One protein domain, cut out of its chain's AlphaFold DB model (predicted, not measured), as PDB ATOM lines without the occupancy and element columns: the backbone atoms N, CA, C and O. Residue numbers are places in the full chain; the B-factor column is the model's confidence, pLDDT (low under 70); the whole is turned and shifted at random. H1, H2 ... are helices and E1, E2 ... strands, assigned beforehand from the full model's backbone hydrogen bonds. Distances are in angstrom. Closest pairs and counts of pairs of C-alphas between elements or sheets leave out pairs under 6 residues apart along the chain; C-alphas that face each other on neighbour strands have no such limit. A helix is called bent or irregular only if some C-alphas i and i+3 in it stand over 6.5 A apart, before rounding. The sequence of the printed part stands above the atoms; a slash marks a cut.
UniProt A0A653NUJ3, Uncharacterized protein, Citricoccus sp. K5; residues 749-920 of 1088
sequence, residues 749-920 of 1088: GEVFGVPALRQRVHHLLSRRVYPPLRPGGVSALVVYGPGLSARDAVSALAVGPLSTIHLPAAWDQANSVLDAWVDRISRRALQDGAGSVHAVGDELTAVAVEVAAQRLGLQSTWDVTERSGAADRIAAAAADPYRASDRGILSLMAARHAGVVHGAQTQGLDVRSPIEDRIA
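Overview. This is residues 749 to 920 of the 1088 residues of an uncharacterized protein of Citricoccus sp. K5 (UniProt A0A653NUJ3). A twisted sheet of five parallel strands has helices H2 and H3 packed over one face, and H1, H3 and H5 form a bundle of three helices, in which H1 meets H3 with its residues 761 to 765 alone. H4 packs crosswise on H5, while the small closing helix H6 lies far out near H1. The 172 printed residues include six named helices and five named strands, in the order H1 E1 E2 H2 E3 H3 E4 H4 H5 E5 H6; the class is mixed, helices and strands, and the sheet's order is E2 E1 E3 E4 E5. The whole is compact, with a radius of gyration of the C-alphas of 15.0 A and spans of 41 by 34 by 33 A.

Arrangement. The sheet runs E2, residues 802 to 806, E1, 780 to 784, E3, 836 to 840, E4, 859 to 863, and E5, 900 to 902. Across the neighbour strands E2 and E1, N 782 and O 803 are within hydrogen-bond range at 2.8 A; so are N 783 and O 838 across E1 and E3 at 2.8 A, N 839 and O 861 across E3 and E4 at 2.8 A, and N 862 and O 900 across E4 and E5 at 2.9 A. H3, residues 843 to 856, is on the sheet over E3 and E4, at a height of 8.5 A. H2, residues 814 to 831, is on the same face over E1, at a height of 9.0 A. They touch at a steep tilt of 47 degrees, with C-alphas 822 and 848 closest at 5.1 A. These make two layers, helices on one face of a sheet. H5, residues 886 to 897, only grazes the sheet with residues 894 to 897, and touches H3 at a shallow tilt of 32 degrees, C-alphas 843 and 891 being closest at 5.3 A. H1, residues 749 to 765, touches H5 at 29 degrees, a shallow tilt, with C-alphas 755 and 886 closest at 5.6 A. H4, residues 870 to 879, touches H5 about perpendicular at 88 degrees, with C-alphas 873 and 888 closest at 4.8 A. H6, residues 914 to 920, is only just apart from H5, at 8.1 A. E3, H3, E4 and E4, H4 H5, E5 are strand-helix-strand units, parallel neighbour strands with helices between; E2, H2, E3 is a split one, with E1 between its strands; these three crossovers are right-handed. Every O i to N i+4 pair is within hydrogen-bond range in H2 to H6, and 10 of 13 in H1.

Along the chain. H1 begins at C-alpha 749, (-17.950, -12.827, -14.921), and measures 22.0 A; it is irregular, C-alphas 759 and 762 being 7.2 A apart, with a kink of 50 degrees near residue 759. H2 measures 25.6 A, H3 19.9 A, H5 17.1 A and H4 14.1 A. E4 measures 13.7 A and E5 6.6 A. H6 ends at C-alpha 920, (-36.781, 6.641, -1.381).

Size, cuts and confidence. The C-alphas of Pro 801 and Arg 918, the two farthest apart, are 42.2 A apart. The printed part has no cut. The links H1 to E1, E1 to E2 and E5 to H6 are long. The mean pLDDT of the printed part is 70.8; 73 residues are under 70, among them 759 to 778, 789 to 802 and 905 to 920.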
ATOM      1  N   GLY A 749     -17.968 -14.292 -14.856       68.19
ATOM      2  CA  GLY A 749     -17.950 -12.827 -14.921       68.19
ATOM      3  C   GLY A 749     -19.348 -12.195 -14.949       68.19
ATOM      4  O   GLY A 749     -19.572 -11.153 -14.339       68.19
ATOM      5  N   GLU A 750     -20.309 -12.860 -15.585       74.00
ATOM      6  CA  GLU A 750     -21.725 -12.489 -15.647       74.00
ATOM      7  C   GLU A 750     -22.465 -12.794 -14.327       74.00
ATOM      8  O   GLU A 750     -23.075 -11.897 -13.739       74.00
ATOM      9  N   VAL A 751     -22.322 -14.014 -13.796       75.56
ATOM     10  CA  VAL A 751     -22.893 -14.492 -12.519       75.56
ATOM     11  C   VAL A 751     -22.503 -13.599 -11.339       75.56
ATOM     12  O   VAL A 751     -23.359 -13.245 -10.525       75.56
ATOM     13  N   PHE A 752     -21.233 -13.201 -11.236       67.50
ATOM     14  CA  PHE A 752     -20.761 -12.321 -10.162       67.50
ATOM     15  C   PHE A 752     -20.891 -10.833 -10.511       67.50
ATOM     16  O   PHE A 752     -21.198 -10.019  -9.639       67.50
ATOM     17  N   GLY A 753     -20.703 -10.464 -11.781       70.00
ATOM     18  CA  GLY A 753     -20.700  -9.073 -12.227       70.00
ATOM     19  C   GLY A 753     -22.076  -8.411 -12.259       70.00
ATOM     20  O   GLY A 753     -22.190  -7.257 -11.848       70.00
ATOM     21  N   VAL A 754     -23.123  -9.118 -12.702       74.19
ATOM     22  CA  VAL A 754     -24.472  -8.541 -12.849       74.19
ATOM     23  C   VAL A 754     -25.079  -8.135 -11.489       74.19
ATOM     24  O   VAL A 754     -25.465  -6.969 -11.355       74.19
ATOM     25  N   PRO A 755     -25.100  -8.985 -10.437       65.75
ATOM     26  CA  PRO A 755     -25.634  -8.584  -9.130       65.75
ATOM     27  C   PRO A 755     -24.769  -7.533  -8.415       65.75
ATOM     28  O   PRO A 755     -25.306  -6.647  -7.749       65.75
ATOM     29  N   ALA A 756     -23.441  -7.571  -8.590       61.56
ATOM     30  CA  ALA A 756     -22.546  -6.545  -8.048       61.56
ATOM     31  C   ALA A 756     -22.771  -5.176  -8.718       61.56
ATOM     32  O   ALA A 756     -22.809  -4.147  -8.041       61.56
ATOM     33  N   LEU A 757     -22.983  -5.143 -10.040       66.31
ATOM     34  CA  LEU A 757     -23.308  -3.903 -10.739       66.31
ATOM     35  C   LEU A 757     -24.696  -3.382 -10.353       66.31
ATOM     36  O   LEU A 757     -24.833  -2.182 -10.137       66.31
ATOM     37  N   ARG A 758     -25.704  -4.249 -10.180       70.44
ATOM     38  CA  ARG A 758     -27.035  -3.852  -9.682       70.44
ATOM     39  C   ARG A 758     -26.954  -3.070  -8.366       70.44
ATOM     40  O   ARG A 758     -27.692  -2.105  -8.194       70.44
ATOM     41  N   GLN A 759     -26.062  -3.452  -7.450       56.44
ATOM     42  CA  GLN A 759     -25.860  -2.728  -6.187       56.44
ATOM     43  C   GLN A 759     -25.219  -1.340  -6.400       56.44
ATOM     44  O   GLN A 759     -25.570  -0.387  -5.707       56.44
ATOM     45  N   ARG A 760     -24.320  -1.198  -7.387       64.69
ATOM     46  CA  ARG A 760     -23.592   0.052  -7.700       64.69
ATOM     47  C   ARG A 760     -24.359   1.003  -8.639       64.69
ATOM     48  O   ARG A 760     -24.142   2.212  -8.572       64.69
ATOM     49  N   VAL A 761     -25.250   0.495  -9.501       68.69
ATOM     50  CA  VAL A 761     -25.840   1.237 -10.640       68.69
ATOM     51  C   VAL A 761     -26.553   2.522 -10.220       68.69
ATOM     52  O   VAL A 761     -26.357   3.561 -10.842       68.69
ATOM     53  N   HIS A 762     -27.299   2.496  -9.114       65.62
ATOM     54  CA  HIS A 762     -28.026   3.673  -8.645       65.62
ATOM     55  C   HIS A 762     -27.069   4.818  -8.267       65.62
ATOM     56  O   HIS A 762     -27.348   5.969  -8.580       65.62
ATOM     57  N   HIS A 763     -25.896   4.537  -7.688       60.78
ATOM     58  CA  HIS A 763     -24.895   5.576  -7.392       60.78
ATOM     59  C   HIS A 763     -24.182   6.104  -8.650       60.78
ATOM     60  O   HIS A 763     -23.697   7.236  -8.655       60.78
ATOM     61  N   LEU A 764     -24.109   5.293  -9.711       67.56
ATOM     62  CA  LEU A 764     -23.540   5.700 -10.997       67.56
ATOM     63  C   LEU A 764     -24.482   6.623 -11.783       67.56
ATOM     64  O   LEU A 764     -23.983   7.512 -12.463       67.56
ATOM     65  N   LEU A 765     -25.802   6.429 -11.662       68.81
ATOM     66  CA  LEU A 765     -26.825   7.134 -12.450       68.81
ATOM     67  C   LEU A 765     -27.551   8.277 -11.712       68.81
ATOM     68  O   LEU A 765     -28.153   9.133 -12.353       68.81
ATOM     69  N   SER A 766     -27.510   8.328 -10.375       58.72
ATOM     70  CA  SER A 766     -28.227   9.346  -9.571       58.72
ATOM     71  C   SER A 766     -27.464  10.661  -9.345       58.72
ATOM     72  O   SER A 766     -27.977  11.570  -8.683       58.72
ATOM     73  N   ARG A 767     -26.235  10.797  -9.860       54.25
ATOM     74  CA  ARG A 767     -25.447  12.034  -9.725       54.25
ATOM     75  C   ARG A 767     -25.972  13.099 -10.698       54.25
ATOM     76  O   ARG A 767     -26.331  12.794 -11.827       54.25
ATOM     77  N   ARG A 768     -26.039  14.361 -10.253       48.94
ATOM     78  CA  ARG A 768     -26.625  15.450 -11.058       48.94
ATOM     79  C   ARG A 768     -25.852  15.693 -12.360       48.94
ATOM     80  O   ARG A 768     -24.625  15.704 -12.369       48.94
ATOM     81  N   VAL A 769     -26.626  15.954 -13.410       51.88
ATOM     82  CA  VAL A 769     -26.203  16.293 -14.775       51.88
ATOM     83  C   VAL A 769     -25.239  17.485 -14.787       51.88
ATOM     84  O   VAL A 769     -25.547  18.540 -14.229       51.88
ATOM     85  N   TYR A 770     -24.099  17.328 -15.462       47.75
ATOM     86  CA  TYR A 770     -23.222  18.444 -15.827       47.75
ATOM     87  C   TYR A 770     -23.796  19.198 -17.041       47.75
ATOM     88  O   TYR A 770     -24.469  18.580 -17.867       47.75
ATOM     89  N   PRO A 771     -23.539  20.511 -17.203       53.38
ATOM     90  CA  PRO A 771     -23.939  21.230 -18.411       53.38
ATOM     91  C   PRO A 771     -23.353  20.573 -19.677       53.38
ATOM     92  O   PRO A 771     -22.203  20.129 -19.631       53.38
ATOM     93  N   PRO A 772     -24.087  20.532 -20.809       58.53
ATOM     94  CA  PRO A 772     -23.574  19.990 -22.066       58.53
ATOM     95  C   PRO A 772     -22.283  20.699 -22.476       58.53
ATOM     96  O   PRO A 772     -22.270  21.917 -22.664       58.53
ATOM     97  N   LEU A 773     -21.212  19.926 -22.677       54.34
ATOM     98  CA  LEU A 773     -19.880  20.458 -23.002       54.34
ATOM     99  C   LEU A 773     -19.837  21.280 -24.303       54.34
ATOM    100  O   LEU A 773     -18.930  22.091 -24.485       54.34
ATOM    101  N   ARG A 774     -20.818  21.095 -25.198       56.69
ATOM    102  CA  ARG A 774     -21.099  21.979 -26.339       56.69
ATOM    103  C   ARG A 774     -22.612  22.090 -26.575       56.69
ATOM    104  O   ARG A 774     -23.223  21.098 -26.976       56.69
ATOM    105  N   PRO A 775     -23.232  23.269 -26.396       48.50
ATOM    106  CA  PRO A 775     -24.601  23.500 -26.847       48.50
ATOM    107  C   PRO A 775     -24.698  23.373 -28.378       48.50
ATOM    108  O   PRO A 775     -23.990  24.072 -29.098       48.50
ATOM    109  N   GLY A 776     -25.583  22.504 -28.878       56.22
ATOM    110  CA  GLY A 776     -25.911  22.426 -30.310       56.22
ATOM    111  C   GLY A 776     -25.039  21.510 -31.184       56.22
ATOM    112  O   GLY A 776     -24.935  21.758 -32.383       56.22
ATOM    113  N   GLY A 777     -24.424  20.455 -30.634       60.75
ATOM    114  CA  GLY A 777     -23.796  19.405 -31.454       60.75
ATOM    115  C   GLY A 777     -24.808  18.720 -32.390       60.75
ATOM    116  O   GLY A 777     -25.879  18.313 -31.945       60.75
ATOM    117  N   VAL A 778     -24.483  18.603 -33.684       59.38
ATOM    118  CA  VAL A 778     -25.426  18.156 -34.743       59.38
ATOM    119  C   VAL A 778     -25.249  16.684 -35.156       59.38
ATOM    120  O   VAL A 778     -26.049  16.151 -35.923       59.38
ATOM    121  N   SER A 779     -24.190  16.028 -34.675       73.38
ATOM    122  CA  SER A 779     -23.875  14.615 -34.920       73.38
ATOM    123  C   SER A 779     -24.337  13.717 -33.766       73.38
ATOM    124  O   SER A 779     -24.479  14.159 -32.621       73.38
ATOM    125  N   ALA A 780     -24.539  12.434 -34.068       80.88
ATOM    126  CA  ALA A 780     -24.872  11.401 -33.090       80.88
ATOM    127  C   ALA A 780     -23.821  10.282 -33.094       80.88
ATOM    128  O   ALA A 780     -23.377   9.841 -34.158       80.88
ATOM    129  N   LEU A 781     -23.439   9.807 -31.904       87.75
ATOM    130  CA  LEU A 781     -22.576   8.637 -31.732       87.75
ATOM    131  C   LEU A 781     -23.428   7.406 -31.409       87.75
ATOM    132  O   LEU A 781     -24.050   7.354 -30.351       87.75
ATOM    133  N   VAL A 782     -23.425   6.398 -32.283       87.38
ATOM    134  CA  VAL A 782     -24.108   5.117 -32.048       87.38
ATOM    135  C   VAL A 782     -23.127   4.106 -31.451       87.38
ATOM    136  O   VAL A 782     -22.088   3.790 -32.037       87.38
ATOM    137  N   VAL A 783     -23.456   3.599 -30.268       89.19
ATOM    138  CA  VAL A 783     -22.654   2.669 -29.471       89.19
ATOM    139  C   VAL A 783     -23.277   1.281 -29.562       89.19
ATOM    140  O   VAL A 783     -24.262   0.977 -28.889       89.19
ATOM    141  N   TYR A 784     -22.681   0.434 -30.395       85.75
ATOM    142  CA  TYR A 784     -23.081  -0.956 -30.563       85.75
ATOM    143  C   TYR A 784     -22.477  -1.816 -29.452       85.75
ATOM    144  O   TYR A 784     -21.254  -1.879 -29.279       85.75
ATOM    145  N   GLY A 785     -23.345  -2.508 -28.721       82.94
ATOM    146  CA  GLY A 785     -22.968  -3.515 -27.740       82.94
ATOM    147  C   GLY A 785     -22.316  -4.745 -28.387       82.94
ATOM    148  O   GLY A 785     -22.333  -4.900 -29.615       82.94
ATOM    149  N   PRO A 786     -21.736  -5.651 -27.580       80.81
ATOM    150  CA  PRO A 786     -20.993  -6.792 -28.100       80.81
ATOM    151  C   PRO A 786     -21.802  -7.661 -29.077       80.81
ATOM    152  O   PRO A 786     -22.839  -8.230 -28.728       80.81
ATOM    153  N   GLY A 787     -21.286  -7.788 -30.303       71.69
ATOM    154  CA  GLY A 787     -21.830  -8.654 -31.357       71.69
ATOM    155  C   GLY A 787     -22.860  -8.027 -32.306       71.69
ATOM    156  O   GLY A 787     -23.348  -8.748 -33.169       71.69
ATOM    157  N   LEU A 788     -23.184  -6.732 -32.182       71.62
ATOM    158  CA  LEU A 788     -24.170  -6.044 -33.039       71.62
ATOM    159  C   LEU A 788     -23.530  -5.221 -34.170       71.62
ATOM    160  O   LEU A 788     -22.375  -4.788 -34.058       71.62
ATOM    161  N   SER A 789     -24.279  -5.003 -35.259       65.19
ATOM    162  CA  SER A 789     -23.789  -4.383 -36.495       65.19
ATOM    163  C   SER A 789     -24.661  -3.220 -36.988       65.19
ATOM    164  O   SER A 789     -25.841  -3.101 -36.677       65.19
ATOM    165  N   ALA A 790     -24.098  -2.378 -37.856       59.53
ATOM    166  CA  ALA A 790     -24.812  -1.241 -38.443       59.53
ATOM    167  C   ALA A 790     -25.888  -1.614 -39.491       59.53
ATOM    168  O   ALA A 790     -26.405  -0.728 -40.168       59.53
ATOM    169  N   ARG A 791     -26.215  -2.903 -39.673       56.56
ATOM    170  CA  ARG A 791     -27.369  -3.340 -40.482       56.56
ATOM    171  C   ARG A 791     -28.648  -3.506 -39.669       56.56
ATOM    172  O   ARG A 791     -29.718  -3.536 -40.267       56.56
ATOM    173  N   ASP A 792     -28.526  -3.608 -38.351       55.03
ATOM    174  CA  ASP A 792     -29.602  -4.086 -37.487       55.03
ATOM    175  C   ASP A 792     -30.502  -2.916 -37.003       55.03
ATOM    176  O   ASP A 792     -31.725  -3.042 -36.976       55.03
ATOM    177  N   ALA A 793     -29.912  -1.728 -36.790       54.16
ATOM    178  CA  ALA A 793     -30.522  -0.592 -36.074       54.16
ATOM    179  C   ALA A 793     -31.190   0.517 -36.927       54.16
ATOM    180  O   ALA A 793     -31.683   1.513 -36.397       54.16
ATOM    181  N   VAL A 794     -31.148   0.437 -38.261       50.81
ATOM    182  CA  VAL A 794     -31.300   1.634 -39.132       50.81
ATOM    183  C   VAL A 794     -32.743   2.176 -39.232       50.81
ATOM    184  O   VAL A 794     -32.961   3.282 -39.721       50.81
ATOM    185  N   SER A 795     -33.744   1.444 -38.739       50.56
ATOM    186  CA  SER A 795     -35.168   1.754 -38.962       50.56
ATOM    187  C   SER A 795     -35.752   2.897 -38.112       50.56
ATOM    188  O   SER A 795     -36.833   3.380 -38.445       50.56
ATOM    189  N   ALA A 796     -35.097   3.310 -37.017       48.44
ATOM    190  CA  ALA A 796     -35.708   4.179 -35.995       48.44
ATOM    191  C   ALA A 796     -35.121   5.604 -35.882       48.44
ATOM    192  O   ALA A 796     -35.816   6.519 -35.437       48.44
ATOM    193  N   LEU A 797     -33.860   5.820 -36.274       55.38
ATOM    194  CA  LEU A 797     -33.108   7.039 -35.935       55.38
ATOM    195  C   LEU A 797     -33.039   8.052 -37.090       55.38
ATOM    196  O   LEU A 797     -32.098   8.068 -37.881       55.38
ATOM    197  N   ALA A 798     -34.013   8.964 -37.141       52.50
ATOM    198  CA  ALA A 798     -34.036  10.100 -38.069       52.50
ATOM    199  C   ALA A 798     -33.107  11.253 -37.613       52.50
ATOM    200  O   ALA A 798     -33.568  12.337 -37.256       52.50
ATOM    201  N   VAL A 799     -31.792  11.010 -37.602       52.81
ATOM    202  CA  VAL A 799     -30.748  11.972 -37.187       52.81
ATOM    203  C   VAL A 799     -29.689  12.119 -38.295       52.81
ATOM    204  O   VAL A 799     -29.626  11.299 -39.205       52.81
ATOM    205  N   GLY A 800     -28.908  13.207 -38.263       56.19
ATOM    206  CA  GLY A 800     -27.933  13.589 -39.296       56.19
ATOM    207  C   GLY A 800     -26.645  12.737 -39.335       56.19
ATOM    208  O   GLY A 800     -26.717  11.516 -39.245       56.19
ATOM    209  N   PRO A 801     -25.447  13.332 -39.519       52.97
ATOM    210  CA  PRO A 801     -24.214  12.561 -39.685       52.97
ATOM    211  C   PRO A 801     -23.909  11.696 -38.450       52.97
ATOM    212  O   PRO A 801     -23.728  12.206 -37.339       52.97
ATOM    213  N   LEU A 802     -23.851  10.380 -38.671       67.88
ATOM    214  CA  LEU A 802     -23.635   9.362 -37.644       67.88
ATOM    215  C   LEU A 802     -22.159   8.959 -37.569       67.88
ATOM    216  O   LEU A 802     -21.529   8.683 -38.588       67.88
ATOM    217  N   SER A 803     -21.645   8.838 -36.348       78.31
ATOM    218  CA  SER A 803     -20.414   8.100 -36.044       78.31
ATOM    219  C   SER A 803     -20.768   6.837 -35.258       78.31
ATOM    220  O   SER A 803     -21.805   6.792 -34.593       78.31
ATOM    221  N   THR A 804     -19.937   5.797 -35.325       82.25
ATOM    222  CA  THR A 804     -20.221   4.505 -34.683       82.25
ATOM    223  C   THR A 804     -19.033   3.988 -33.879       82.25
ATOM    224  O   THR A 804     -17.869   4.242 -34.195       82.25
ATOM    225  N   ILE A 805     -19.323   3.228 -32.823       85.81
ATOM    226  CA  ILE A 805     -18.325   2.496 -32.043       85.81
ATOM    227  C   ILE A 805     -18.891   1.144 -31.609       85.81
ATOM    228  O   ILE A 805     -20.031   1.059 -31.165       85.81
ATOM    229  N   HIS A 806     -18.084   0.087 -31.717       85.00
ATOM    230  CA  HIS A 806     -18.445  -1.260 -31.266       85.00
ATOM    231  C   HIS A 806     -17.672  -1.607 -29.985       85.00
ATOM    232  O   HIS A 806     -16.439  -1.457 -29.915       85.00
ATOM    233  N   LEU A 807     -18.393  -2.051 -28.955       82.88
ATOM    234  CA  LEU A 807     -17.829  -2.472 -27.674       82.88
ATOM    235  C   LEU A 807     -17.390  -3.952 -27.735       82.88
ATOM    236  O   LEU A 807     -18.113  -4.789 -28.279       82.88
ATOM    237  N   PRO A 808     -16.197  -4.302 -27.216       75.94
ATOM    238  CA  PRO A 808     -15.688  -5.669 -27.269       75.94
ATOM    239  C   PRO A 808     -16.390  -6.556 -26.236       75.94
ATOM    240  O   PRO A 808     -16.669  -6.115 -25.124       75.94
ATOM    241  N   ALA A 809     -16.608  -7.832 -26.559       64.50
ATOM    242  CA  ALA A 809     -17.136  -8.800 -25.601       64.50
ATOM    243  C   ALA A 809     -16.116  -9.078 -24.477       64.50
ATOM    244  O   ALA A 809     -15.144  -9.800 -24.689       64.50
ATOM    245  N   ALA A 810     -16.361  -8.538 -23.283       59.78
ATOM    246  CA  ALA A 810     -15.565  -8.775 -22.083       59.78
ATOM    247  C   ALA A 810     -16.490  -8.812 -20.857       59.78
ATOM    248  O   ALA A 810     -17.252  -7.875 -20.650       59.78
ATOM    249  N   TRP A 811     -16.426  -9.880 -20.059       58.81
ATOM    250  CA  TRP A 811     -17.251 -10.036 -18.846       58.81
ATOM    251  C   TRP A 811     -16.436 -10.396 -17.596       58.81
ATOM    252  O   TRP A 811     -16.917 -10.204 -16.486       58.81
ATOM    253  N   ASP A 812     -15.182 -10.824 -17.770       55.19
ATOM    254  CA  ASP A 812     -14.265 -11.334 -16.741       55.19
ATOM    255  C   ASP A 812     -14.135 -10.431 -15.490       55.19
ATOM    256  O   ASP A 812     -13.869 -10.931 -14.400       55.19
ATOM    257  N   GLN A 813     -14.351  -9.112 -15.623       60.81
ATOM    258  CA  GLN A 813     -14.542  -8.175 -14.504       60.81
ATOM    259  C   GLN A 813     -15.520  -7.044 -14.874       60.81
ATOM    260  O   GLN A 813     -15.096  -5.973 -15.307       60.81
ATOM    261  N   ALA A 814     -16.828  -7.241 -14.670       60.56
ATOM    262  CA  ALA A 814     -17.868  -6.293 -15.103       60.56
ATOM    263  C   ALA A 814     -17.652  -4.822 -14.668       60.56
ATOM    264  O   ALA A 814     -17.873  -3.921 -15.470       60.56
ATOM    265  N   ASN A 815     -17.170  -4.554 -13.443       58.78
ATOM    266  CA  ASN A 815     -16.864  -3.182 -12.997       58.78
ATOM    267  C   ASN A 815     -15.707  -2.549 -13.797       58.78
ATOM    268  O   ASN A 815     -15.852  -1.446 -14.319       58.78
ATOM    269  N   SER A 816     -14.582  -3.259 -13.923       58.00
ATOM    270  CA  SER A 816     -13.393  -2.806 -14.663       58.00
ATOM    271  C   SER A 816     -13.687  -2.611 -16.155       58.00
ATOM    272  O   SER A 816     -13.178  -1.680 -16.775       58.00
ATOM    273  N   VAL A 817     -14.536  -3.474 -16.723       68.44
ATOM    274  CA  VAL A 817     -15.025  -3.369 -18.104       68.44
ATOM    275  C   VAL A 817     -15.929  -2.146 -18.271       68.44
ATOM    276  O   VAL A 817     -15.712  -1.372 -19.200       68.44
ATOM    277  N   LEU A 818     -16.894  -1.935 -17.368       75.94
ATOM    278  CA  LEU A 818     -17.821  -0.803 -17.428       75.94
ATOM    279  C   LEU A 818     -17.084   0.539 -17.375       75.94
ATOM    280  O   LEU A 818     -17.298   1.381 -18.243       75.94
ATOM    281  N   ASP A 819     -16.191   0.734 -16.402       66.12
ATOM    282  CA  ASP A 819     -15.446   1.992 -16.273       66.12
ATOM    283  C   ASP A 819     -14.531   2.247 -17.502       66.12
ATOM    284  O   ASP A 819     -14.405   3.391 -17.945       66.12
ATOM    285  N   ALA A 820     -13.991   1.195 -18.139       71.38
ATOM    286  CA  ALA A 820     -13.242   1.298 -19.399       71.38
ATOM    287  C   ALA A 820     -14.129   1.564 -20.636       71.38
ATOM    288  O   ALA A 820     -13.716   2.281 -21.551       71.38
ATOM    289  N   TRP A 821     -15.348   1.014 -20.692       86.06
ATOM    290  CA  TRP A 821     -16.323   1.317 -21.747       86.06
ATOM    291  C   TRP A 821     -16.796   2.769 -21.656       86.06
ATOM    292  O   TRP A 821     -16.788   3.466 -22.668       86.06
ATOM    293  N   VAL A 822     -17.136   3.241 -20.453       81.75
ATOM    294  CA  VAL A 822     -17.555   4.628 -20.193       81.75
ATOM    295  C   VAL A 822     -16.485   5.620 -20.654       81.75
ATOM    296  O   VAL A 822     -16.809   6.572 -21.362       81.75
ATOM    297  N   ASP A 823     -15.214   5.399 -20.308       67.38
ATOM    298  CA  ASP A 823     -14.104   6.234 -20.784       67.38
ATOM    299  C   ASP A 823     -13.964   6.198 -22.320       67.38
ATOM    300  O   ASP A 823     -13.878   7.248 -22.959       67.38
ATOM    301  N   ARG A 824     -14.013   5.010 -22.937       82.62
ATOM    302  CA  ARG A 824     -13.884   4.866 -24.397       82.62
ATOM    303  C   ARG A 824     -15.024   5.554 -25.159       82.62
ATOM    304  O   ARG A 824     -14.763   6.199 -26.175       82.62
ATOM    305  N   ILE A 825     -16.262   5.449 -24.667       85.19
ATOM    306  CA  ILE A 825     -17.430   6.168 -25.203       85.19
ATOM    307  C   ILE A 825     -17.232   7.677 -25.021       85.19
ATOM    308  O   ILE A 825     -17.391   8.430 -25.979       85.19
ATOM    309  N   SER A 826     -16.813   8.113 -23.826       80.75
ATOM    310  CA  SER A 826     -16.621   9.534 -23.508       80.75
ATOM    311  C   SER A 826     -15.573  10.189 -24.412       80.75
ATOM    312  O   SER A 826     -15.830  11.232 -25.012       80.75
ATOM    313  N   ARG A 827     -14.406   9.549 -24.580       75.81
ATOM    314  CA  ARG A 827     -13.339  10.033 -25.468       75.81
ATOM    315  C   ARG A 827     -13.789  10.097 -26.927       75.81
ATOM    316  O   ARG A 827     -13.455  11.060 -27.612       75.81
ATOM    317  N   ARG A 828     -14.579   9.125 -27.397       81.00
ATOM    318  CA  ARG A 828     -15.079   9.117 -28.778       81.00
ATOM    319  C   ARG A 828     -16.147  10.189 -29.027       81.00
ATOM    320  O   ARG A 828     -16.063  10.889 -30.028       81.00
ATOM    321  N   ALA A 829     -17.091  10.378 -28.103       82.62
ATOM    322  CA  ALA A 829     -18.105  11.433 -28.195       82.62
ATOM    323  C   ALA A 829     -17.480  12.841 -28.238       82.62
ATOM    324  O   ALA A 829     -17.927  13.692 -29.008       82.62
ATOM    325  N   LEU A 830     -16.405  13.062 -27.469       77.06
ATOM    326  CA  LEU A 830     -15.611  14.295 -27.500       77.06
ATOM    327  C   LEU A 830     -14.886  14.505 -28.840       77.06
ATOM    328  O   LEU A 830     -14.905  15.616 -29.367       77.06
ATOM    329  N   GLN A 831     -14.271  13.453 -29.394       79.00
ATOM    330  CA  GLN A 831     -13.589  13.495 -30.696       79.00
ATOM    331  C   GLN A 831     -14.552  13.801 -31.852       79.00
ATOM    332  O   GLN A 831     -14.255  14.656 -32.683       79.00
ATOM    333  N   ASP A 832     -15.717  13.149 -31.878       77.38
ATOM    334  CA  ASP A 832     -16.711  13.291 -32.952       77.38
ATOM    335  C   ASP A 832     -17.612  14.538 -32.795       77.38
ATOM    336  O   ASP A 832     -18.479  14.796 -33.636       77.38
ATOM    337  N   GLY A 833     -17.450  15.299 -31.704       76.25
ATOM    338  CA  GLY A 833     -18.268  16.475 -31.388       76.25
ATOM    339  C   GLY A 833     -19.757  16.169 -31.181       76.25
ATOM    340  O   GLY A 833     -20.593  17.025 -31.475       76.25
ATOM    341  N   ALA A 834     -20.086  14.955 -30.726       81.25
ATOM    342  CA  ALA A 834     -21.449  14.430 -30.696       81.25
ATOM    343  C   ALA A 834     -22.380  15.234 -29.769       81.25
ATOM    344  O   ALA A 834     -22.039  15.514 -28.621       81.25
ATOM    345  N   GLY A 835     -23.585  15.556 -30.252       78.50
ATOM    346  CA  GLY A 835     -24.653  16.167 -29.449       78.50
ATOM    347  C   GLY A 835     -25.538  15.153 -28.715       78.50
ATOM    348  O   GLY A 835     -26.252  15.512 -27.781       78.50
ATOM    349  N   SER A 836     -25.492  13.880 -29.122       84.31
ATOM    350  CA  SER A 836     -26.228  12.776 -28.494       84.31
ATOM    351  C   SER A 836     -25.498  11.437 -28.648       84.31
ATOM    352  O   SER A 836     -24.702  11.258 -29.576       84.31
ATOM    353  N   VAL A 837     -25.772  10.496 -27.740       88.75
ATOM    354  CA  VAL A 837     -25.172   9.150 -27.726       88.75
ATOM    355  C   VAL A 837     -26.275   8.090 -27.660       88.75
ATOM    356  O   VAL A 837     -27.159   8.159 -26.813       88.75
ATOM    357  N   HIS A 838     -26.232   7.109 -28.560       87.94
ATOM    358  CA  HIS A 838     -27.318   6.150 -28.786       87.94
ATOM    359  C   HIS A 838     -26.816   4.730 -28.524       87.94
ATOM    360  O   HIS A 838     -25.952   4.241 -29.246       87.94
ATOM    361  N   ALA A 839     -27.329   4.068 -27.491       89.50
ATOM    362  CA  ALA A 839     -27.039   2.676 -27.182       89.50
ATOM    363  C   ALA A 839     -27.860   1.742 -28.081       89.50
ATOM    364  O   ALA A 839     -29.088   1.798 -28.087       89.50
ATOM    365  N   VAL A 840     -27.175   0.838 -28.777       84.38
ATOM    366  CA  VAL A 840     -27.768  -0.298 -29.493       84.38
ATOM    367  C   VAL A 840     -27.135  -1.547 -28.892       84.38
ATOM    368  O   VAL A 840     -26.029  -1.933 -29.266       84.38
ATOM    369  N   GLY A 841     -27.750  -2.124 -27.858       79.31
ATOM    370  CA  GLY A 841     -27.079  -3.134 -27.040       79.31
ATOM    371  C   GLY A 841     -27.851  -3.606 -25.814       79.31
ATOM    372  O   GLY A 841     -29.037  -3.328 -25.650       79.31
ATOM    373  N   ASP A 842     -27.148  -4.362 -24.973       81.75
ATOM    374  CA  ASP A 842     -27.647  -4.898 -23.706       81.75
ATOM    375  C   ASP A 842     -27.680  -3.844 -22.583       81.75
ATOM    376  O   ASP A 842     -27.263  -2.697 -22.754       81.75
ATOM    377  N   GLU A 843     -28.157  -4.243 -21.402       83.62
ATOM    378  CA  GLU A 843     -28.268  -3.363 -20.234       83.62
ATOM    379  C   GLU A 843     -26.910  -2.776 -19.819       83.62
ATOM    380  O   GLU A 843     -26.839  -1.634 -19.370       83.62
ATOM    381  N   LEU A 844     -25.822  -3.537 -19.979       84.06
ATOM    382  CA  LEU A 844     -24.471  -3.081 -19.649       84.06
ATOM    383  C   LEU A 844     -23.996  -2.004 -20.635       84.06
ATOM    384  O   LEU A 844     -23.410  -1.005 -20.219       84.06
ATOM    385  N   THR A 845     -24.299  -2.175 -21.925       87.19
ATOM    386  CA  THR A 845     -24.083  -1.161 -22.968       87.19
ATOM    387  C   THR A 845     -24.883   0.107 -22.666       87.19
ATOM    388  O   THR A 845     -24.328   1.204 -22.717       87.19
ATOM    389  N   ALA A 846     -26.159  -0.030 -22.292       88.50
ATOM    390  CA  ALA A 846     -27.030   1.097 -21.967       88.50
ATOM    391  C   ALA A 846     -26.553   1.870 -20.724       88.50
ATOM    392  O   ALA A 846     -26.424   3.091 -20.781       88.50
ATOM    393  N   VAL A 847     -26.185   1.181 -19.634       88.81
ATOM    394  CA  VAL A 847     -25.586   1.814 -18.441       88.81
ATOM    395  C   VAL A 847     -24.254   2.500 -18.779       88.81
ATOM    396  O   VAL A 847     -23.996   3.596 -18.285       88.81
ATOM    397  N   ALA A 848     -23.411   1.908 -19.634       89.25
ATOM    398  CA  ALA A 848     -22.148   2.525 -20.051       89.25
ATOM    399  C   ALA A 848     -22.361   3.817 -20.860       89.25
ATOM    400  O   ALA A 848     -21.669   4.813 -20.636       89.25
ATOM    401  N   VAL A 849     -23.329   3.810 -21.782       90.62
ATOM    402  CA  VAL A 849     -23.727   4.991 -22.561       90.62
ATOM    403  C   VAL A 849     -24.317   6.068 -21.664       90.62
ATOM    404  O   VAL A 849     -23.919   7.222 -21.781       90.62
ATOM    405  N   GLU A 850     -25.199   5.703 -20.738       89.19
ATOM    406  CA  GLU A 850     -25.856   6.654 -19.846       89.19
ATOM    407  C   GLU A 850     -24.858   7.337 -18.898       89.19
ATOM    408  O   GLU A 850     -24.815   8.564 -18.825       89.19
ATOM    409  N   VAL A 851     -23.968   6.578 -18.243       85.69
ATOM    410  CA  VAL A 851     -22.920   7.163 -17.385       85.69
ATOM    411  C   VAL A 851     -21.985   8.077 -18.191       85.69
ATOM    412  O   VAL A 851     -21.538   9.102 -17.673       85.69
ATOM    413  N   ALA A 852     -21.687   7.752 -19.455       85.56
ATOM    414  CA  ALA A 852     -20.908   8.629 -20.330       85.56
ATOM    415  C   ALA A 852     -21.689   9.899 -20.723       85.56
ATOM    416  O   ALA A 852     -21.143  11.000 -20.645       85.56
ATOM    417  N   ALA A 853     -22.971   9.778 -21.078       86.12
ATOM    418  CA  ALA A 853     -23.832  10.903 -21.434       86.12
ATOM    419  C   ALA A 853     -23.985  11.890 -20.263       86.12
ATOM    420  O   ALA A 853     -23.734  13.083 -20.441       86.12
ATOM    421  N   GLN A 854     -24.261  11.399 -19.048       81.81
ATOM    422  CA  GLN A 854     -24.353  12.222 -17.834       81.81
ATOM    423  C   GLN A 854     -23.045  12.956 -17.502       81.81
ATOM    424  O   GLN A 854     -23.083  14.120 -17.097       81.81
ATOM    425  N   ARG A 855     -21.881  12.312 -17.699       79.50
ATOM    426  CA  ARG A 855     -20.552  12.936 -17.511       79.50
ATOM    427  C   ARG A 855     -20.270  14.061 -18.514       79.50
ATOM    428  O   ARG A 855     -19.536  14.982 -18.175       79.50
ATOM    429  N   LEU A 856     -20.822  13.982 -19.726       77.81
ATOM    430  CA  LEU A 856     -20.613  14.960 -20.804       77.81
ATOM    431  C   LEU A 856     -21.761  15.988 -20.945       77.81
ATOM    432  O   LEU A 856     -21.659  16.914 -21.755       77.81
ATOM    433  N   GLY A 857     -22.850  15.812 -20.190       79.31
ATOM    434  CA  GLY A 857     -24.082  16.601 -20.285       79.31
ATOM    435  C   GLY A 857     -24.899  16.355 -21.563       79.31
ATOM    436  O   GLY A 857     -25.693  17.209 -21.951       79.31
ATOM    437  N   LEU A 858     -24.682  15.228 -22.248       82.88
ATOM    438  CA  LEU A 858     -25.319  14.899 -23.529       82.88
ATOM    439  C   LEU A 858     -26.673  14.202 -23.340       82.88
ATOM    440  O   LEU A 858     -26.954  13.633 -22.290       82.88
ATOM    441  N   GLN A 859     -27.503  14.212 -24.386       84.56
ATOM    442  CA  GLN A 859     -28.712  13.386 -24.431       84.56
ATOM    443  C   GLN A 859     -28.384  11.948 -24.846       84.56
ATOM    444  O   GLN A 859     -27.616  11.716 -25.785       84.56
ATOM    445  N   SER A 860     -28.994  11.002 -24.143       88.38
ATOM    446  CA  SER A 860     -28.866   9.563 -24.343       88.38
ATOM    447  C   SER A 860     -30.125   8.962 -24.970       88.38
ATOM    448  O   SER A 860     -31.248   9.364 -24.664       88.38
ATOM    449  N   THR A 861     -29.927   7.948 -25.807       86.81
ATOM    450  CA  THR A 861     -30.995   7.103 -26.361       86.81
ATOM    451  C   THR A 861     -30.645   5.637 -26.128       86.81
ATOM    452  O   THR A 861     -29.474   5.282 -26.242       86.81
ATOM    453  N   TRP A 862     -31.622   4.764 -25.876       88.56
ATOM    454  CA  TRP A 862     -31.437   3.306 -25.930       88.56
ATOM    455  C   TRP A 862     -32.471   2.662 -26.859       88.56
ATOM    456  O   TRP A 862     -33.672   2.861 -26.684       88.56
ATOM    457  N   ASP A 863     -32.020   1.894 -27.848       81.50
ATOM    458  CA  ASP A 863     -32.902   1.067 -28.673       81.50
ATOM    459  C   ASP A 863     -32.980  -0.364 -28.114       81.50
ATOM    460  O   ASP A 863     -31.957  -1.028 -27.919       81.50
ATOM    461  N   VAL A 864     -34.205  -0.830 -27.848       81.00
ATOM    462  CA  VAL A 864     -34.508  -2.196 -27.393       81.00
ATOM    463  C   VAL A 864     -35.327  -3.005 -28.407       81.00
ATOM    464  O   VAL A 864     -35.714  -4.132 -28.104       81.00
ATOM    465  N   THR A 865     -35.576  -2.483 -29.614       70.56
ATOM    466  CA  THR A 865     -36.371  -3.165 -30.657       70.56
ATOM    467  C   THR A 865     -35.710  -4.441 -31.185       70.56
ATOM    468  O   THR A 865     -36.401  -5.425 -31.439       70.56
ATOM    469  N   GLU A 866     -34.378  -4.467 -31.302       60.84
ATOM    470  CA  GLU A 866     -33.611  -5.630 -31.780       60.84
ATOM    471  C   GLU A 866     -33.564  -6.804 -30.783       60.84
ATOM    472  O   GLU A 866     -33.248  -7.937 -31.159       60.84
ATOM    473  N   ARG A 867     -33.789  -6.549 -29.487       60.66
ATOM    474  CA  ARG A 867     -33.429  -7.477 -28.403       60.66
ATOM    475  C   ARG A 867     -34.661  -8.043 -27.708       60.66
ATOM    476  O   ARG A 867     -35.194  -7.451 -26.768       60.66
ATOM    477  N   SER A 868     -35.039  -9.260 -28.104       56.81
ATOM    478  CA  SER A 868     -36.026 -10.070 -27.385       56.81
ATOM    479  C   SER A 868     -35.697 -10.140 -25.887       56.81
ATOM    480  O   SER A 868     -34.565 -10.416 -25.477       56.81
ATOM    481  N   GLY A 869     -36.685  -9.837 -25.046       71.19
ATOM    482  CA  GLY A 869     -36.521  -9.797 -23.602       71.19
ATOM    483  C   GLY A 869     -36.036  -8.468 -23.018       71.19
ATOM    484  O   GLY A 869     -36.181  -8.307 -21.815       71.19
ATOM    485  N   ALA A 870     -35.475  -7.512 -23.773       78.38
ATOM    486  CA  ALA A 870     -35.020  -6.237 -23.187       78.38
ATOM    487  C   ALA A 870     -36.209  -5.321 -22.853       78.38
ATOM    488  O   ALA A 870     -36.393  -4.934 -21.697       78.38
ATOM    489  N   ALA A 871     -37.081  -5.068 -23.835       80.31
ATOM    490  CA  ALA A 871     -38.360  -4.394 -23.611       80.31
ATOM    491  C   ALA A 871     -39.230  -5.149 -22.586       80.31
ATOM    492  O   ALA A 871     -39.819  -4.526 -21.704       80.31
ATOM    493  N   ASP A 872     -39.242  -6.487 -22.638       80.69
ATOM    494  CA  ASP A 872     -39.997  -7.322 -21.695       80.69
ATOM    495  C   ASP A 872     -39.425  -7.259 -20.269       80.69
ATOM    496  O   ASP A 872     -40.193  -7.242 -19.312       80.69
ATOM    497  N   ARG A 873     -38.095  -7.169 -20.099       84.75
ATOM    498  CA  ARG A 873     -37.445  -6.953 -18.794       84.75
ATOM    499  C   ARG A 873     -37.769  -5.579 -18.228       84.75
ATOM    500  O   ARG A 873     -38.066  -5.501 -17.041       84.75
ATOM    501  N   ILE A 874     -37.768  -4.522 -19.046       83.62
ATOM    502  CA  ILE A 874     -38.206  -3.179 -18.622       83.62
ATOM    503  C   ILE A 874     -39.681  -3.226 -18.197       83.62
ATOM    504  O   ILE A 874     -40.011  -2.779 -17.105       83.62
ATOM    505  N   ALA A 875     -40.559  -3.810 -19.018       80.19
ATOM    506  CA  ALA A 875     -41.990  -3.893 -18.739       80.19
ATOM    507  C   ALA A 875     -42.299  -4.744 -17.493       80.19
ATOM    508  O   ALA A 875     -43.068  -4.318 -16.634       80.19
ATOM    509  N   ALA A 876     -41.664  -5.910 -17.344       77.94
ATOM    510  CA  ALA A 876     -41.814  -6.767 -16.172       77.94
ATOM    511  C   ALA A 876     -41.248  -6.109 -14.906       77.94
ATOM    512  O   ALA A 876     -41.890  -6.166 -13.859       77.94
ATOM    513  N   ALA A 877     -40.096  -5.437 -14.998       77.81
ATOM    514  CA  ALA A 877     -39.505  -4.713 -13.877       77.81
ATOM    515  C   ALA A 877     -40.250  -3.418 -13.526       77.81
ATOM    516  O   ALA A 877     -40.165  -2.979 -12.387       77.81
ATOM    517  N   ALA A 878     -40.993  -2.811 -14.453       76.38
ATOM    518  CA  ALA A 878     -41.907  -1.713 -14.149       76.38
ATOM    519  C   ALA A 878     -43.236  -2.220 -13.551       76.38
ATOM    520  O   ALA A 878     -43.803  -1.563 -12.681       76.38
ATOM    521  N   ALA A 879     -43.728  -3.387 -13.982       76.75
ATOM    522  CA  ALA A 879     -44.996  -3.965 -13.526       76.75
ATOM    523  C   ALA A 879     -44.907  -4.633 -12.140       76.75
ATOM    524  O   ALA A 879     -45.752  -4.382 -11.281       76.75
ATOM    525  N   ASP A 880     -43.880  -5.454 -11.899       69.12
ATOM    526  CA  ASP A 880     -43.497  -5.930 -10.565       69.12
ATOM    527  C   ASP A 880     -41.980  -5.759 -10.382       69.12
ATOM    528  O   ASP A 880     -41.201  -6.702 -10.581       69.12
ATOM    529  N   PRO A 881     -41.541  -4.561  -9.953       64.75
ATOM    530  CA  PRO A 881     -40.136  -4.323  -9.676       64.75
ATOM    531  C   PRO A 881     -39.587  -5.301  -8.632       64.75
ATOM    532  O   PRO A 881     -38.429  -5.704  -8.711       64.75
ATOM    533  N   TYR A 882     -40.399  -5.711  -7.651       52.19
ATOM    534  CA  TYR A 882     -39.965  -6.500  -6.494       52.19
ATOM    535  C   TYR A 882     -39.628  -7.951  -6.837       52.19
ATOM    536  O   TYR A 882     -38.881  -8.588  -6.090       52.19
ATOM    537  N   ARG A 883     -40.135  -8.457  -7.966       64.19
ATOM    538  CA  ARG A 883     -39.772  -9.761  -8.543       64.19
ATOM    539  C   ARG A 883     -38.850  -9.663  -9.756       64.19
ATOM    540  O   ARG A 883     -38.488 -10.699 -10.313       64.19
ATOM    541  N   ALA A 884     -38.447  -8.457 -10.148       72.12
ATOM    542  CA  ALA A 884     -37.492  -8.265 -11.225       72.12
ATOM    543  C   ALA A 884     -36.130  -8.894 -10.895       72.12
ATOM    544  O   ALA A 884     -35.610  -8.795  -9.777       72.12
ATOM    545  N   SER A 885     -35.548  -9.509 -11.916       79.75
ATOM    546  CA  SER A 885     -34.202 -10.062 -11.921       79.75
ATOM    547  C   SER A 885     -33.119  -8.987 -11.800       79.75
ATOM    548  O   SER A 885     -33.376  -7.786 -11.936       79.75
ATOM    549  N   ASP A 886     -31.869  -9.411 -11.596       75.19
ATOM    550  CA  ASP A 886     -30.750  -8.474 -11.515       75.19
ATOM    551  C   ASP A 886     -30.551  -7.687 -12.826       75.19
ATOM    552  O   ASP A 886     -30.368  -6.468 -12.767       75.19
ATOM    553  N   ARG A 887     -30.705  -8.322 -14.006       83.88
ATOM    554  CA  ARG A 887     -30.773  -7.584 -15.282       83.88
ATOM    555  C   ARG A 887     -32.047  -6.764 -15.426       83.88
ATOM    556  O   ARG A 887     -31.963  -5.668 -15.965       83.88
ATOM    557  N   GLY A 888     -33.206  -7.232 -14.962       84.12
ATOM    558  CA  GLY A 888     -34.457  -6.466 -15.024       84.12
ATOM    559  C   GLY A 888     -34.335  -5.106 -14.332       84.12
ATOM    560  O   GLY A 888     -34.727  -4.080 -14.886       84.12
ATOM    561  N   ILE A 889     -33.672  -5.073 -13.173       77.19
ATOM    562  CA  ILE A 889     -33.363  -3.826 -12.463       77.19
ATOM    563  C   ILE A 889     -32.333  -2.963 -13.201       77.19
ATOM    564  O   ILE A 889     -32.513  -1.749 -13.248       77.19
ATOM    565  N   LEU A 890     -31.292  -3.547 -13.805       82.44
ATOM    566  CA  LEU A 890     -30.352  -2.790 -14.649       82.44
ATOM    567  C   LEU A 890     -31.042  -2.202 -15.895       82.44
ATOM    568  O   LEU A 890     -30.789  -1.048 -16.233       82.44
ATOM    569  N   SER A 891     -31.956  -2.957 -16.512       85.56
ATOM    570  CA  SER A 891     -32.775  -2.533 -17.657       85.56
ATOM    571  C   SER A 891     -33.614  -1.315 -17.283       85.56
ATOM    572  O   SER A 891     -33.539  -0.280 -17.935       85.56
ATOM    573  N   LEU A 892     -34.381  -1.417 -16.193       82.88
ATOM    574  CA  LEU A 892     -35.248  -0.341 -15.716       82.88
ATOM    575  C   LEU A 892     -34.448   0.912 -15.324       82.88
ATOM    576  O   LEU A 892     -34.852   2.019 -15.660       82.88
ATOM    577  N   MET A 893     -33.297   0.746 -14.666       80.62
ATOM    578  CA  MET A 893     -32.415   1.857 -14.289       80.62
ATOM    579  C   MET A 893     -31.838   2.581 -15.513       80.62
ATOM    580  O   MET A 893     -31.880   3.807 -15.565       80.62
ATOM    581  N   ALA A 894     -31.350   1.846 -16.516       84.50
ATOM    582  CA  ALA A 894     -30.877   2.448 -17.762       84.50
ATOM    583  C   ALA A 894     -32.019   3.151 -18.516       84.50
ATOM    584  O   ALA A 894     -31.874   4.304 -18.912       84.50
ATOM    585  N   ALA A 895     -33.180   2.501 -18.643       83.44
ATOM    586  CA  ALA A 895     -34.353   3.045 -19.330       83.44
ATOM    587  C   ALA A 895     -34.984   4.267 -18.636       83.44
ATOM    588  O   ALA A 895     -35.601   5.086 -19.310       83.44
ATOM    589  N   ARG A 896     -34.845   4.397 -17.307       80.00
ATOM    590  CA  ARG A 896     -35.330   5.556 -16.533       80.00
ATOM    591  C   ARG A 896     -34.449   6.794 -16.709       80.00
ATOM    592  O   ARG A 896     -34.957   7.909 -16.643       80.00
ATOM    593  N   HIS A 897     -33.145   6.596 -16.885       79.06
ATOM    594  CA  HIS A 897     -32.177   7.684 -17.029       79.06
ATOM    595  C   HIS A 897     -31.930   8.083 -18.494       79.06
ATOM    596  O   HIS A 897     -31.688   9.258 -18.755       79.06
ATOM    597  N   ALA A 898     -32.081   7.148 -19.439       79.50
ATOM    598  CA  ALA A 898     -32.023   7.428 -20.870       79.50
ATOM    599  C   ALA A 898     -33.040   8.508 -21.287       79.50
ATOM    600  O   ALA A 898     -34.233   8.395 -21.003       79.50
ATOM    601  N   GLY A 899     -32.582   9.527 -22.020       71.50
ATOM    602  CA  GLY A 899     -33.441  10.612 -22.516       71.50
ATOM    603  C   GLY A 899     -34.548  10.138 -23.468       71.50
ATOM    604  O   GLY A 899     -35.643  10.702 -23.477       71.50
ATOM    605  N   VAL A 900     -34.288   9.077 -24.243       80.06
ATOM    606  CA  VAL A 900     -35.272   8.375 -25.083       80.06
ATOM    607  C   VAL A 900     -35.033   6.861 -25.024       80.06
ATOM    608  O   VAL A 900     -33.891   6.408 -25.061       80.06
ATOM    609  N   VAL A 901     -36.103   6.060 -25.008       82.62
ATOM    610  CA  VAL A 901     -36.025   4.607 -25.245       82.62
ATOM    611  C   VAL A 901     -36.926   4.238 -26.421       82.62
ATOM    612  O   VAL A 901     -38.117   4.549 -26.412       82.62
ATOM    613  N   HIS A 902     -36.371   3.577 -27.437       79.12
ATOM    614  CA  HIS A 902     -37.109   3.095 -28.606       79.12
ATOM    615  C   HIS A 902     -37.454   1.609 -28.450       79.12
ATOM    616  O   HIS A 902     -36.606   0.803 -28.085       79.12
ATOM    617  N   GLY A 903     -38.710   1.238 -28.722       73.88
ATOM    618  CA  GLY A 903     -39.196  -0.149 -28.635       73.88
ATOM    619  C   GLY A 903     -39.888  -0.542 -27.324       73.88
ATOM    620  O   GLY A 903     -40.496  -1.606 -27.268       73.88
ATOM    621  N   ALA A 904     -39.874   0.316 -26.300       71.25
ATOM    622  CA  ALA A 904     -40.624   0.130 -25.054       71.25
ATOM    623  C   ALA A 904     -41.517   1.350 -24.759       71.25
ATOM    624  O   ALA A 904     -41.198   2.471 -25.153       71.25
ATOM    625  N   GLN A 905     -42.631   1.153 -24.046       65.75
ATOM    626  CA  GLN A 905     -43.428   2.278 -23.546       65.75
ATOM    627  C   GLN A 905     -42.745   2.893 -22.320       65.75
ATOM    628  O   GLN A 905     -42.651   2.261 -21.272       65.75
ATOM    629  N   THR A 906     -42.285   4.140 -22.449       60.81
ATOM    630  CA  THR A 906     -41.626   4.884 -21.360       60.81
ATOM    631  C   THR A 906     -42.597   5.629 -20.441       60.81
ATOM    632  O   THR A 906     -42.224   6.048 -19.343       60.81
ATOM    633  N   GLN A 907     -43.858   5.795 -20.857       55.22
ATOM    634  CA  GLN A 907     -44.885   6.440 -20.040       55.22
ATOM    635  C   GLN A 907     -45.147   5.621 -18.773       55.22
ATOM    636  O   GLN A 907     -45.639   4.499 -18.835       55.22
ATOM    637  N   GLY A 908     -44.820   6.206 -17.620       53.81
ATOM    638  CA  GLY A 908     -44.953   5.551 -16.321       53.81
ATOM    639  C   GLY A 908     -43.675   4.911 -15.776       53.81
ATOM    640  O   GLY A 908     -43.728   4.428 -14.654       53.81
ATOM    641  N   LEU A 909     -42.516   4.972 -16.457       61.91
ATOM    642  CA  LEU A 909     -41.234   4.459 -15.919       61.91
ATOM    643  C   LEU A 909     -40.714   5.183 -14.656       61.91
ATOM    644  O   LEU A 909     -39.682   4.806 -14.112       61.91
ATOM    645  N   ASP A 910     -41.457   6.159 -14.127       55.50
ATOM    646  CA  ASP A 910     -41.276   6.663 -12.760       55.50
ATOM    647  C   ASP A 910     -41.845   5.703 -11.682       55.50
ATOM    648  O   ASP A 910     -41.988   6.068 -10.510       55.50
ATOM    649  N   VAL A 911     -42.136   4.440 -12.041       53.09
ATOM    650  CA  VAL A 911     -42.192   3.351 -11.058       53.09
ATOM    651  C   VAL A 911     -40.811   3.198 -10.432       53.09
ATOM    652  O   VAL A 911     -39.864   2.719 -11.052       53.09
ATOM    653  N   ARG A 912     -40.722   3.550  -9.153       49.47
ATOM    654  CA  ARG A 912     -39.549   3.301  -8.319       49.47
ATOM    655  C   ARG A 912     -39.219   1.799  -8.308       49.47
ATOM    656  O   ARG A 912     -39.909   1.009  -7.666       49.47
ATOM    657  N   SER A 913     -38.134   1.424  -8.994       46.56
ATOM    658  CA  SER A 913     -37.427   0.129  -8.873       46.56
ATOM    659  C   SER A 913     -37.292  -0.281  -7.400       46.56
ATOM    660  O   SER A 913     -37.155   0.623  -6.592       46.56
ATOM    661  N   PRO A 914     -37.196  -1.550  -6.944       47.25
ATOM    662  CA  PRO A 914     -37.108  -1.847  -5.511       47.25
ATOM    663  C   PRO A 914     -35.844  -1.300  -4.870       47.25
ATOM    664  O   PRO A 914     -35.784  -1.269  -3.652       47.25
ATOM    665  N   ILE A 915     -34.832  -0.908  -5.649       44.34
ATOM    666  CA  ILE A 915     -33.686  -0.157  -5.138       44.34
ATOM    667  C   ILE A 915     -34.085   1.296  -4.853       44.34
ATOM    668  O   ILE A 915     -33.763   1.796  -3.789       44.34
ATOM    669  N   GLU A 916     -34.854   1.950  -5.722       43.50
ATOM    670  CA  GLU A 916     -35.346   3.327  -5.537       43.50
ATOM    671  C   GLU A 916     -36.585   3.432  -4.658       43.50
ATOM    672  O   GLU A 916     -36.778   4.441  -3.988       43.50
ATOM    673  N   ASP A 917     -37.403   2.384  -4.602       40.88
ATOM    674  CA  ASP A 917     -38.331   2.185  -3.518       40.88
ATOM    675  C   ASP A 917     -37.456   2.006  -2.281       40.88
ATOM    676  O   ASP A 917     -37.405   2.993  -1.571       40.88
ATOM    677  N   ARG A 918     -36.653   0.942  -2.058       40.66
ATOM    678  CA  ARG A 918     -35.784   0.789  -0.849       40.66
ATOM    679  C   ARG A 918     -35.036   2.069  -0.414       40.66
ATOM    680  O   ARG A 918     -34.988   2.328   0.784       40.66
ATOM    681  N   ILE A 919     -34.539   2.887  -1.344       39.31
ATOM    682  CA  ILE A 919     -33.796   4.135  -1.084       39.31
ATOM    683  C   ILE A 919     -34.693   5.390  -0.941       39.31
ATOM    684  O   ILE A 919     -34.263   6.349  -0.310       39.31
ATOM    685  N   ALA A 920     -35.935   5.432  -1.444       36.41
ATOM    686  CA  ALA A 920     -36.781   6.641  -1.381       36.41
ATOM    687  C   ALA A 920     -38.210   6.448  -0.833       36.41
ATOM    688  O   ALA A 920     -38.913   7.439  -0.617       36.41
TER     689      ALA A 920